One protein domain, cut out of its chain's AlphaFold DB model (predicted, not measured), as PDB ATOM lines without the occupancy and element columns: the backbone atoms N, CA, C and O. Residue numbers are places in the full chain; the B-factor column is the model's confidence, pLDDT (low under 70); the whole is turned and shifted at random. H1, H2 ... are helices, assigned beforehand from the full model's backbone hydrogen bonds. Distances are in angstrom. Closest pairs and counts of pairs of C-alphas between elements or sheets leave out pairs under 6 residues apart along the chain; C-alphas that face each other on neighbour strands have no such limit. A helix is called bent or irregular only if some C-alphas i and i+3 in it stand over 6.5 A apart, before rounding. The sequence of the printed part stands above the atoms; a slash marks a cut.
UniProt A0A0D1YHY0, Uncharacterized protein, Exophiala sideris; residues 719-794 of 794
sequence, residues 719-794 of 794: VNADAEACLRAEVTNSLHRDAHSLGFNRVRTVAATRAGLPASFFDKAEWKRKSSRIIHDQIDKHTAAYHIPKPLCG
ATOM      1  N   VAL A 719     225.388 161.663 288.250       75.44
ATOM      2  CA  VAL A 719     224.423 161.018 287.337       75.44
ATOM      3  C   VAL A 719     222.977 161.189 287.817       75.44
ATOM      4  O   VAL A 719     222.094 161.509 287.022       75.44
ATOM      5  N   ASN A 720     222.727 161.010 289.117       82.56
ATOM      6  CA  ASN A 720     221.393 161.178 289.684       82.56
ATOM      7  C   ASN A 720     220.938 162.649 289.720       82.56
ATOM      8  O   ASN A 720     219.758 162.903 289.488       82.56
ATOM      9  N   ALA A 721     221.833 163.603 289.993       79.62
ATOM     10  CA  ALA A 721     221.512 165.033 289.979       79.62
ATOM     11  C   ALA A 721     221.180 165.530 288.559       79.62
ATOM     12  O   ALA A 721     220.140 166.160 288.356       79.62
ATOM     13  N   ASP A 722     222.006 165.161 287.578       82.25
ATOM     14  CA  ASP A 722     221.822 165.495 286.161       82.25
ATOM     15  C   ASP A 722     220.491 164.927 285.634       82.25
ATOM     16  O   ASP A 722     219.725 165.627 284.968       82.25
ATOM     17  N   ALA A 723     220.155 163.685 286.007       87.31
ATOM     18  CA  ALA A 723     218.879 163.062 285.665       87.31
ATOM     19  C   ALA A 723     217.669 163.838 286.220       87.31
ATOM     20  O   ALA A 723     216.681 164.020 285.505       87.31
ATOM     21  N   GLU A 724     217.718 164.336 287.464       91.94
ATOM     22  CA  GLU A 724     216.627 165.175 287.978       91.94
ATOM     23  C   GLU A 724     216.548 166.538 287.280       91.94
ATOM     24  O   GLU A 724     215.444 167.026 287.041       91.94
ATOM     25  N   ALA A 725     217.688 167.159 286.966       90.38
ATOM     26  CA  ALA A 725     217.731 168.451 286.285       90.38
ATOM     27  C   ALA A 725     217.116 168.356 284.879       90.38
ATOM     28  O   ALA A 725     216.209 169.124 284.548       90.38
ATOM     29  N   CYS A 726     217.518 167.352 284.089       92.19
ATOM     30  CA  CYS A 726     216.926 167.079 282.779       92.19
ATOM     31  C   CYS A 726     215.431 166.737 282.869       92.19
ATOM     32  O   CYS A 726     214.665 167.143 281.993       92.19
ATOM     33  N   LEU A 727     214.996 166.036 283.926       94.69
ATOM     34  CA  LEU A 727     213.584 165.709 284.134       94.69
ATOM     35  C   LEU A 727     212.746 166.952 284.452       94.69
ATOM     36  O   LEU A 727     211.697 167.136 283.839       94.69
ATOM     37  N   ARG A 728     213.209 167.833 285.352       95.38
ATOM     38  CA  ARG A 728     212.521 169.104 285.648       95.38
ATOM     39  C   ARG A 728     212.424 169.984 284.402       95.38
ATOM     40  O   ARG A 728     211.342 170.468 284.081       95.38
ATOM     41  N   ALA A 729     213.526 170.115 283.661       91.69
ATOM     42  CA  ALA A 729     213.568 170.894 282.429       91.69
ATOM     43  C   ALA A 729     212.592 170.369 281.359       91.69
ATOM     44  O   ALA A 729     211.904 171.168 280.731       91.69
ATOM     45  N   GLU A 730     212.475 169.050 281.150       94.94
ATOM     46  CA  GLU A 730     211.555 168.524 280.129       94.94
ATOM     47  C   GLU A 730     210.077 168.549 280.544       94.94
ATOM     48  O   GLU A 730     209.226 168.653 279.661       94.94
ATOM     49  N   VAL A 731     209.743 168.546 281.843       92.75
ATOM     50  CA  VAL A 731     208.373 168.873 282.289       92.75
ATOM     51  C   VAL A 731     208.037 170.301 281.877       92.75
ATOM     52  O   VAL A 731     207.092 170.508 281.121       92.75
ATOM     53  N   THR A 732     208.857 171.273 282.286       91.31
ATOM     54  CA  THR A 732     208.657 172.690 281.956       91.31
ATOM     55  C   THR A 732     208.591 172.916 280.445       91.31
ATOM     56  O   THR A 732     207.655 173.547 279.962       91.31
ATOM     57  N   ASN A 733     209.515 172.335 279.675       89.62
ATOM     58  CA  ASN A 733     209.530 172.456 278.216       89.62
ATOM     59  C   ASN A 733     208.350 171.748 277.541       89.62
ATOM     60  O   ASN A 733     208.034 172.058 276.397       89.62
ATOM     61  N   SER A 734     207.717 170.761 278.180       88.38
ATOM     62  CA  SER A 734     206.504 170.127 277.651       88.38
ATOM     63  C   SER A 734     205.268 170.980 277.923       88.38
ATOM     64  O   SER A 734     204.508 171.211 276.992       88.38
ATOM     65  N   LEU A 735     205.130 171.538 279.131       86.62
ATOM     66  CA  LEU A 735     204.000 172.406 279.492       86.62
ATOM     67  C   LEU A 735     203.974 173.721 278.689       86.62
ATOM     68  O   LEU A 735     202.904 174.211 278.350       86.62
ATOM     69  N   HIS A 736     205.139 174.240 278.283       83.81
ATOM     70  CA  HIS A 736     205.233 175.364 277.336       83.81
ATOM     71  C   HIS A 736     204.867 175.000 275.879       83.81
ATOM     72  O   HIS A 736     204.682 175.900 275.065       83.81
ATOM     73  N   ARG A 737     204.796 173.706 275.520       84.69
ATOM     74  CA  ARG A 737     204.376 173.230 274.182       84.69
ATOM     75  C   ARG A 737     202.914 172.777 274.155       84.69
ATOM     76  O   ARG A 737     202.270 172.909 273.121       84.69
ATOM     77  N   ASP A 738     202.411 172.250 275.266       83.44
ATOM     78  CA  ASP A 738     201.002 171.938 275.509       83.44
ATOM     79  C   ASP A 738     200.719 172.096 277.012       83.44
ATOM     80  O   ASP A 738     201.209 171.327 277.838       83.44
ATOM     81  N   ALA A 739     199.920 173.105 277.362       82.50
ATOM     82  CA  ALA A 739     199.556 173.412 278.743       82.50
ATOM     83  C   ALA A 739     198.480 172.467 279.322       82.50
ATOM     84  O   ALA A 739     198.204 172.513 280.521       82.50
ATOM     85  N   HIS A 740     197.850 171.631 278.491       78.25
ATOM     86  CA  HIS A 740     196.667 170.847 278.845       78.25
ATOM     87  C   HIS A 740     196.902 169.333 278.904       78.25
ATOM     88  O   HIS A 740     196.123 168.650 279.575       78.25
ATOM     89  N   SER A 741     197.965 168.792 278.296       84.50
ATOM     90  CA  SER A 741     198.320 167.368 278.418       84.50
ATOM     91  C   SER A 741     199.794 167.125 278.762       84.50
ATOM     92  O   SER A 741     200.691 167.835 278.313       84.50
ATOM     93  N   LEU A 742     200.069 166.089 279.568       89.50
ATOM     94  CA  LEU A 742     201.440 165.667 279.867       89.50
ATOM     95  C   LEU A 742     201.584 164.139 279.953       89.50
ATOM     96  O   LEU A 742     201.177 163.510 280.929       89.50
ATOM     97  N   GLY A 743     202.251 163.553 278.955       89.69
ATOM     98  CA  GLY A 743     202.627 162.136 278.946       89.69
ATOM     99  C   GLY A 743     203.913 161.868 279.739       89.69
ATOM    100  O   GLY A 743     205.017 162.138 279.257       89.69
ATOM    101  N   PHE A 744     203.800 161.285 280.931       92.19
ATOM    102  CA  PHE A 744     204.894 161.066 281.882       92.19
ATOM    103  C   PHE A 744     205.991 160.166 281.301       92.19
ATOM    104  O   PHE A 744     207.176 160.404 281.533       92.19
ATOM    105  N   ASN A 745     205.624 159.150 280.513       89.25
ATOM    106  CA  ASN A 745     206.598 158.266 279.862       89.25
ATOM    107  C   ASN A 745     207.408 158.999 278.778       89.25
ATOM    108  O   ASN A 745     208.622 158.822 278.705       89.25
ATOM    109  N   ARG A 746     206.779 159.889 277.996       90.31
ATOM    110  CA  ARG A 746     207.469 160.725 276.995       90.31
ATOM    111  C   ARG A 746     208.487 161.650 277.665       90.31
ATOM    112  O   ARG A 746     209.636 161.704 277.231       90.31
ATOM    113  N   VAL A 747     208.079 162.315 278.749       93.25
ATOM    114  CA  VAL A 747     208.942 163.201 279.548       93.25
ATOM    115  C   VAL A 747     210.135 162.436 280.133       93.25
ATOM    116  O   VAL A 747     211.270 162.883 279.979       93.25
ATOM    117  N   ARG A 748     209.910 161.259 280.741       93.81
ATOM    118  CA  ARG A 748     210.982 160.382 281.255       93.81
ATOM    119  C   ARG A 748     211.990 160.011 280.165       93.81
ATOM    120  O   ARG A 748     213.184 160.224 280.361       93.81
ATOM    121  N   THR A 749     211.524 159.505 279.023       91.50
ATOM    122  CA  THR A 749     212.391 159.076 277.915       91.50
ATOM    123  C   THR A 749     213.256 160.220 277.389       91.50
ATOM    124  O   THR A 749     214.471 160.067 277.272       91.50
ATOM    125  N   VAL A 750     212.669 161.392 277.118       90.31
ATOM    126  CA  VAL A 750     213.422 162.547 276.593       90.31
ATOM    127  C   VAL A 750     214.403 163.100 277.635       90.31
ATOM    128  O   VAL A 750     215.537 163.441 277.288       90.31
ATOM    129  N   ALA A 751     214.020 163.135 278.915       92.69
ATOM    130  CA  ALA A 751     214.909 163.531 280.004       92.69
ATOM    131  C   ALA A 751     216.106 162.578 280.174       92.69
ATOM    132  O   ALA A 751     217.225 163.044 280.383       92.69
ATOM    133  N   ALA A 752     215.894 161.263 280.046       91.00
ATOM    134  CA  ALA A 752     216.964 160.270 280.137       91.00
ATOM    135  C   ALA A 752     217.969 160.439 278.990       91.00
ATOM    136  O   ALA A 752     219.169 160.560 279.239       91.00
ATOM    137  N   THR A 753     217.476 160.568 277.753       89.38
ATOM    138  CA  THR A 753     218.318 160.825 276.577       89.38
ATOM    139  C   THR A 753     219.142 162.109 276.736       89.38
ATOM    140  O   THR A 753     220.342 162.086 276.474       89.38
ATOM    141  N   ARG A 754     218.557 163.213 277.237       86.12
ATOM    142  CA  ARG A 754     219.314 164.461 277.487       86.12
ATOM    143  C   ARG A 754     220.379 164.343 278.584       86.12
ATOM    144  O   ARG A 754     221.397 165.016 278.485       86.12
ATOM    145  N   ALA A 755     220.186 163.492 279.591       86.19
ATOM    146  CA  ALA A 755     221.190 163.243 280.632       86.19
ATOM    147  C   ALA A 755     222.361 162.342 280.162       86.19
ATOM    148  O   ALA A 755     223.339 162.143 280.900       86.19
ATOM    149  N   GLY A 756     222.270 161.787 278.944       85.25
ATOM    150  CA  GLY A 756     223.187 160.773 278.421       85.25
ATOM    151  C   GLY A 756     222.935 159.383 279.014       85.25
ATOM    152  O   GLY A 756     223.883 158.637 279.250       85.25
ATOM    153  N   LEU A 757     221.675 159.060 279.323       89.25
ATOM    154  CA  LEU A 757     221.258 157.829 280.001       89.25
ATOM    155  C   LEU A 757     220.332 156.982 279.108       89.25
ATOM    156  O   LEU A 757     219.654 157.530 278.237       89.25
ATOM    157  N   PRO A 758     220.258 155.651 279.316       87.44
ATOM    158  CA  PRO A 758     219.332 154.792 278.577       87.44
ATOM    159  C   PRO A 758     217.881 155.259 278.735       87.44
ATOM    160  O   PRO A 758     217.479 155.625 279.837       87.44
ATOM    161  N   ALA A 759     217.074 155.173 277.674       86.12
ATOM    162  CA  ALA A 759     215.672 155.615 277.674       86.12
ATOM    163  C   ALA A 759     214.847 155.073 278.864       86.12
ATOM    164  O   ALA A 759     214.059 155.804 279.458       86.12
ATOM    165  N   SER A 760     215.096 153.821 279.265       87.06
ATOM    166  CA  SER A 760     214.442 153.133 280.387       87.06
ATOM    167  C   SER A 760     215.027 153.444 281.777       87.06
ATOM    168  O   SER A 760     214.668 152.803 282.767       87.06
ATOM    169  N   PHE A 761     215.928 154.427 281.909       89.69
ATOM    170  CA  PHE A 761     216.582 154.762 283.182       89.69
ATOM    171  C   PHE A 761     215.581 155.079 284.306       89.69
ATOM    172  O   PHE A 761     215.788 154.662 285.447       89.69
ATOM    173  N   PHE A 762     214.476 155.763 283.987       90.56
ATOM    174  CA  PHE A 762     213.443 156.113 284.969       90.56
ATOM    175  C   PHE A 762     212.424 154.998 285.257       90.56
ATOM    176  O   PHE A 762     211.648 155.134 286.206       90.56
ATOM    177  N   ASP A 763     212.429 153.899 284.492       85.62
ATOM    178  CA  ASP A 763     211.539 152.749 284.717       85.62
ATOM    179  C   ASP A 763     212.003 151.863 285.877       85.62
ATOM    180  O   ASP A 763     211.206 151.115 286.453       85.62
ATOM    181  N   LYS A 764     213.280 151.989 286.267       87.69
ATOM    182  CA  LYS A 764     213.846 151.368 287.469       87.69
ATOM    183  C   LYS A 764     212.986 151.673 288.698       87.69
ATOM    184  O   LYS A 764     212.537 152.804 288.894       87.69
ATOM    185  N   ALA A 765     212.817 150.686 289.579       78.25
ATOM    186  CA  ALA A 765     211.932 150.786 290.746       78.25
ATOM    187  C   ALA A 765     212.241 151.991 291.663       78.25
ATOM    188  O   ALA A 765     211.320 152.654 292.145       78.25
ATOM    189  N   GLU A 766     213.527 152.314 291.839       82.62
ATOM    190  CA  GLU A 766     214.020 153.494 292.570       82.62
ATOM    191  C   GLU A 766     213.515 154.825 291.969       82.62
ATOM    192  O   GLU A 766     213.129 155.751 292.689       82.62
ATOM    193  N   TRP A 767     213.449 154.908 290.637       88.75
ATOM    194  CA  TRP A 767     213.140 156.125 289.895       88.75
ATOM    195  C   TRP A 767     211.663 156.267 289.548       88.75
ATOM    196  O   TRP A 767     211.177 157.396 289.466       88.75
ATOM    197  N   LYS A 768     210.900 155.179 289.424       81.12
ATOM    198  CA  LYS A 768     209.478 155.233 289.039       81.12
ATOM    199  C   LYS A 768     208.618 156.041 290.030       81.12
ATOM    200  O   LYS A 768     207.782 156.849 289.622       81.12
ATOM    201  N   ARG A 769     208.884 155.923 291.340       83.38
ATOM    202  CA  ARG A 769     208.247 156.740 292.406       83.38
ATOM    203  C   ARG A 769     208.896 158.115 292.628       83.38
ATOM    204  O   ARG A 769     208.292 158.975 293.274       83.38
ATOM    205  N   LYS A 770     210.133 158.321 292.167       88.56
ATOM    206  CA  LYS A 770     210.877 159.579 292.341       88.56
ATOM    207  C   LYS A 770     210.588 160.554 291.197       88.56
ATOM    208  O   LYS A 770     210.173 161.677 291.456       88.56
ATOM    209  N   SER A 771     210.681 160.078 289.955       92.06
ATOM    210  CA  SER A 771     210.327 160.821 288.739       92.06
ATOM    211  C   SER A 771     208.894 161.348 288.784       92.06
ATOM    212  O   SER A 771     208.693 162.536 288.588       92.06
ATOM    213  N   SER A 772     207.912 160.517 289.147       91.19
ATOM    214  CA  SER A 772     206.504 160.939 289.246       91.19
ATOM    215  C   SER A 772     206.298 162.094 290.234       91.19
ATOM    216  O   SER A 772     205.581 163.038 289.927       91.19
ATOM    217  N   ARG A 773     206.976 162.074 291.394       90.62
ATOM    218  CA  ARG A 773     206.925 163.185 292.361       90.62
ATOM    219  C   ARG A 773     207.598 164.451 291.837       90.62
ATOM    220  O   ARG A 773     207.062 165.527 292.054       90.62
ATOM    221  N   ILE A 774     208.723 164.327 291.130       92.88
ATOM    222  CA  ILE A 774     209.384 165.469 290.478       92.88
ATOM    223  C   ILE A 774     208.481 166.060 289.385       92.88
ATOM    224  O   ILE A 774     208.372 167.276 289.290       92.88
ATOM    225  N   ILE A 775     207.794 165.225 288.600       93.69
ATOM    226  CA  ILE A 775     206.868 165.684 287.559       93.69
ATOM    227  C   ILE A 775     205.687 166.446 288.178       93.69
ATOM    228  O   ILE A 775     205.438 167.578 287.777       93.69
ATOM    229  N   HIS A 776     205.019 165.894 289.199       93.25
ATOM    230  CA  HIS A 776     203.930 166.601 289.889       93.25
ATOM    231  C   HIS A 776     204.396 167.891 290.591       93.25
ATOM    232  O   HIS A 776     203.716 168.902 290.489       93.25
ATOM    233  N   ASP A 777     205.568 167.900 291.235       93.56
ATOM    234  CA  ASP A 777     206.156 169.105 291.848       93.56
ATOM    235  C   ASP A 777     206.383 170.238 290.828       93.56
ATOM    236  O   ASP A 777     206.148 171.405 291.137       93.56
ATOM    237  N   GLN A 778     206.815 169.906 289.608       92.00
ATOM    238  CA  GLN A 778     207.019 170.895 288.547       92.00
ATOM    239  C   GLN A 778     205.708 171.318 287.869       92.00
ATOM    240  O   GLN A 778     205.561 172.502 287.574       92.00
ATOM    241  N   ILE A 779     204.740 170.408 287.690       91.12
ATOM    242  CA  ILE A 779     203.375 170.764 287.263       91.12
ATOM    243  C   ILE A 779     202.774 171.772 288.244       91.12
ATOM    244  O   ILE A 779     202.325 172.833 287.825       91.12
ATOM    245  N   ASP A 780     202.808 171.479 289.544       89.38
ATOM    246  CA  ASP A 780     202.173 172.312 290.565       89.38
ATOM    247  C   ASP A 780     202.819 173.704 290.649       89.38
ATOM    248  O   ASP A 780     202.110 174.703 290.766       89.38
ATOM    249  N   LYS A 781     204.147 173.795 290.486       89.19
ATOM    250  CA  LYS A 781     204.868 175.077 290.374       89.19
ATOM    251  C   LYS A 781     204.520 175.846 289.101       89.19
ATOM    252  O   LYS A 781     204.388 177.065 289.158       89.19
ATOM    253  N   HIS A 782     204.351 175.163 287.971       84.94
ATOM    254  CA  HIS A 782     203.987 175.792 286.701       84.94
ATOM    255  C   HIS A 782     202.530 176.296 286.725       84.94
ATOM    256  O   HIS A 782     202.283 177.470 286.464       84.94
ATOM    257  N   THR A 783     201.582 175.466 287.172       86.50
ATOM    258  CA  THR A 783     200.188 175.850 287.457       86.50
ATOM    259  C   THR A 783     200.109 177.062 288.393       86.50
ATOM    260  O   THR A 783     199.380 178.006 288.094       86.50
ATOM    261  N   ALA A 784     200.884 177.084 289.484       85.19
ATOM    262  CA  ALA A 784     200.890 178.203 290.429       85.19
ATOM    263  C   ALA A 784     201.507 179.493 289.854       85.19
ATOM    264  O   ALA A 784     201.019 180.579 290.148       85.19
ATOM    265  N   ALA A 785     202.555 179.395 289.030       81.62
ATOM    266  CA  ALA A 785     203.185 180.562 288.412       81.62
ATOM    267  C   ALA A 785     202.292 181.203 287.334       81.62
ATOM    268  O   ALA A 785     202.115 182.421 287.315       81.62
ATOM    269  N   TYR A 786     201.696 180.388 286.457       80.56
ATOM    270  CA  TYR A 786     200.968 180.861 285.272       80.56
ATOM    271  C   TYR A 786     199.440 180.912 285.445       80.56
ATOM    272  O   TYR A 786     198.745 181.324 284.522       80.56
ATOM    273  N   HIS A 787     198.910 180.544 286.619       81.50
ATOM    274  CA  HIS A 787     197.475 180.581 286.955       81.50
ATOM    275  C   HIS A 787     196.582 179.728 286.023       81.50
ATOM    276  O   HIS A 787     195.394 180.001 285.846       81.50
ATOM    277  N   ILE A 788     197.151 178.666 285.444       78.94
ATOM    278  CA  ILE A 788     196.491 177.745 284.506       78.94
ATOM    279  C   ILE A 788     196.004 176.456 285.197       78.94
ATOM    280  O   ILE A 788     196.630 176.014 286.166       78.94
ATOM    281  N   PRO A 789     194.931 175.799 284.704       77.19
ATOM    282  CA  PRO A 789     194.489 174.497 285.211       77.19
ATOM    283  C   PRO A 789     195.599 173.435 285.179       77.19
ATOM    284  O   PRO A 789     196.507 173.504 284.353       77.19
ATOM    285  N   LYS A 790     195.515 172.417 286.046       84.38
ATOM    286  CA  LYS A 790     196.447 171.279 285.982       84.38
ATOM    287  C   LYS A 790     196.191 170.451 284.705       84.38
ATOM    288  O   LYS A 790     195.027 170.177 284.409       84.38
ATOM    289  N   PRO A 791     197.237 170.019 283.978       84.50
ATOM    290  CA  PRO A 791     197.110 169.228 282.757       84.50
ATOM    291  C   PRO A 791     196.600 167.809 283.033       84.50
ATOM    292  O   PRO A 791     196.859 167.222 284.089       84.50
ATOM    293  N   LEU A 792     195.950 167.214 282.033       78.19
ATOM    294  CA  LEU A 792     195.618 165.793 282.024       78.19
ATOM    295  C   LEU A 792     196.911 164.970 281.894       78.19
ATOM    296  O   LEU A 792     197.670 165.110 280.934       78.19
ATOM    297  N   CYS A 793     197.172 164.128 282.893       75.69
ATOM    298  CA  CYS A 793     198.407 163.354 283.029       75.69
ATOM    299  C   CYS A 793     198.200 161.890 282.601       75.69
ATOM    300  O   CYS A 793     197.197 161.290 282.989       75.69
ATOM    301  N   GLY A 794     199.164 161.306 281.871       54.72
ATOM    302  CA  GLY A 794     199.150 159.896 281.426       54.72
ATOM    303  C   GLY A 794     200.516 159.214 281.466       54.72
ATOM    304  O   GLY A 794     201.511 159.876 281.101       54.72
TER     305      GLY A 794
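This is residues 719 to 794 of the 794 residues of an uncharacterized protein of Exophiala sideris (UniProt A0A0D1YHY0). A small all-helix domain: the long helix H4 and the helix H1 cross slantwise, H2 packs steeply on H1, and the short H3 sits at one end, between H2 and the beginning of H4. After H4 the last residues fold back along the link between H1 and H2, where residues 792 to 793 pair, parallel, with residues 741 to 742. The printed part has 76 residues with four named helices, in the order H1, H2, H3, H4, and no named strand. It is compact, with a radius of gyration of the C-alphas of 11.7 A, and elongated, spanning 34 by 20 by 18 A.

H1, residues 719 to 735, begins at C-alpha 719 (224.423, 161.018, 287.337) and is 24.7 A long. H2, residues 744 to 754, is 15.5 A long. H3, residues 759 to 763, is irregular: C-alphas 759 and 762 are 7.6 A apart. H4, residues 765 to 786, is 32.5 A long and ends at C-alpha 786 (200.968, 180.861, 285.272); it is only just irregular, with C-alphas 766 and 769 6.6 A apart.

H1 and H2 touch at a steep tilt of 54 degrees, opposite ways; their closest C-alphas, Leu 727 and Ala 751, are 4.9 A apart. H1 touches H4 at a steep tilt of 41 degrees, the same way; the closest C-alphas, Val 731 and Ile 775, are 6.3 A apart. H2 touches H3, closest at the C-alphas of Thr 749 and Ala 759, 4.8 A. With its residues 771 to 775 alone, H4 only just touches H2, with 3 pairs of C-alphas within 8 A, about perpendicular at 80 degrees; the closest C-alphas are Arg 748 and Ser 771, 7.5 A. With its residues 767 to 771 alone, H4 touches H3 only at the corner, and only just, with 3 pairs; the closest C-alphas are Phe 762 and Lys 768, 5.7 A. H1 and H3 are apart. Each O i to N i+4 pair is within hydrogen-bond range in H1 and H2, against 14 of 18 in H4 and 0 of 1 in H3, where 1 of 2 O i to N i+3 pairs is within range.

The C-alphas of Pro 758 and His 787 are the two farthest apart, at 34.8 A. The printed part has no cut, and no link is long. The mean pLDDT of the printed part is 86.9; residue 794, the chain's last, is under 70.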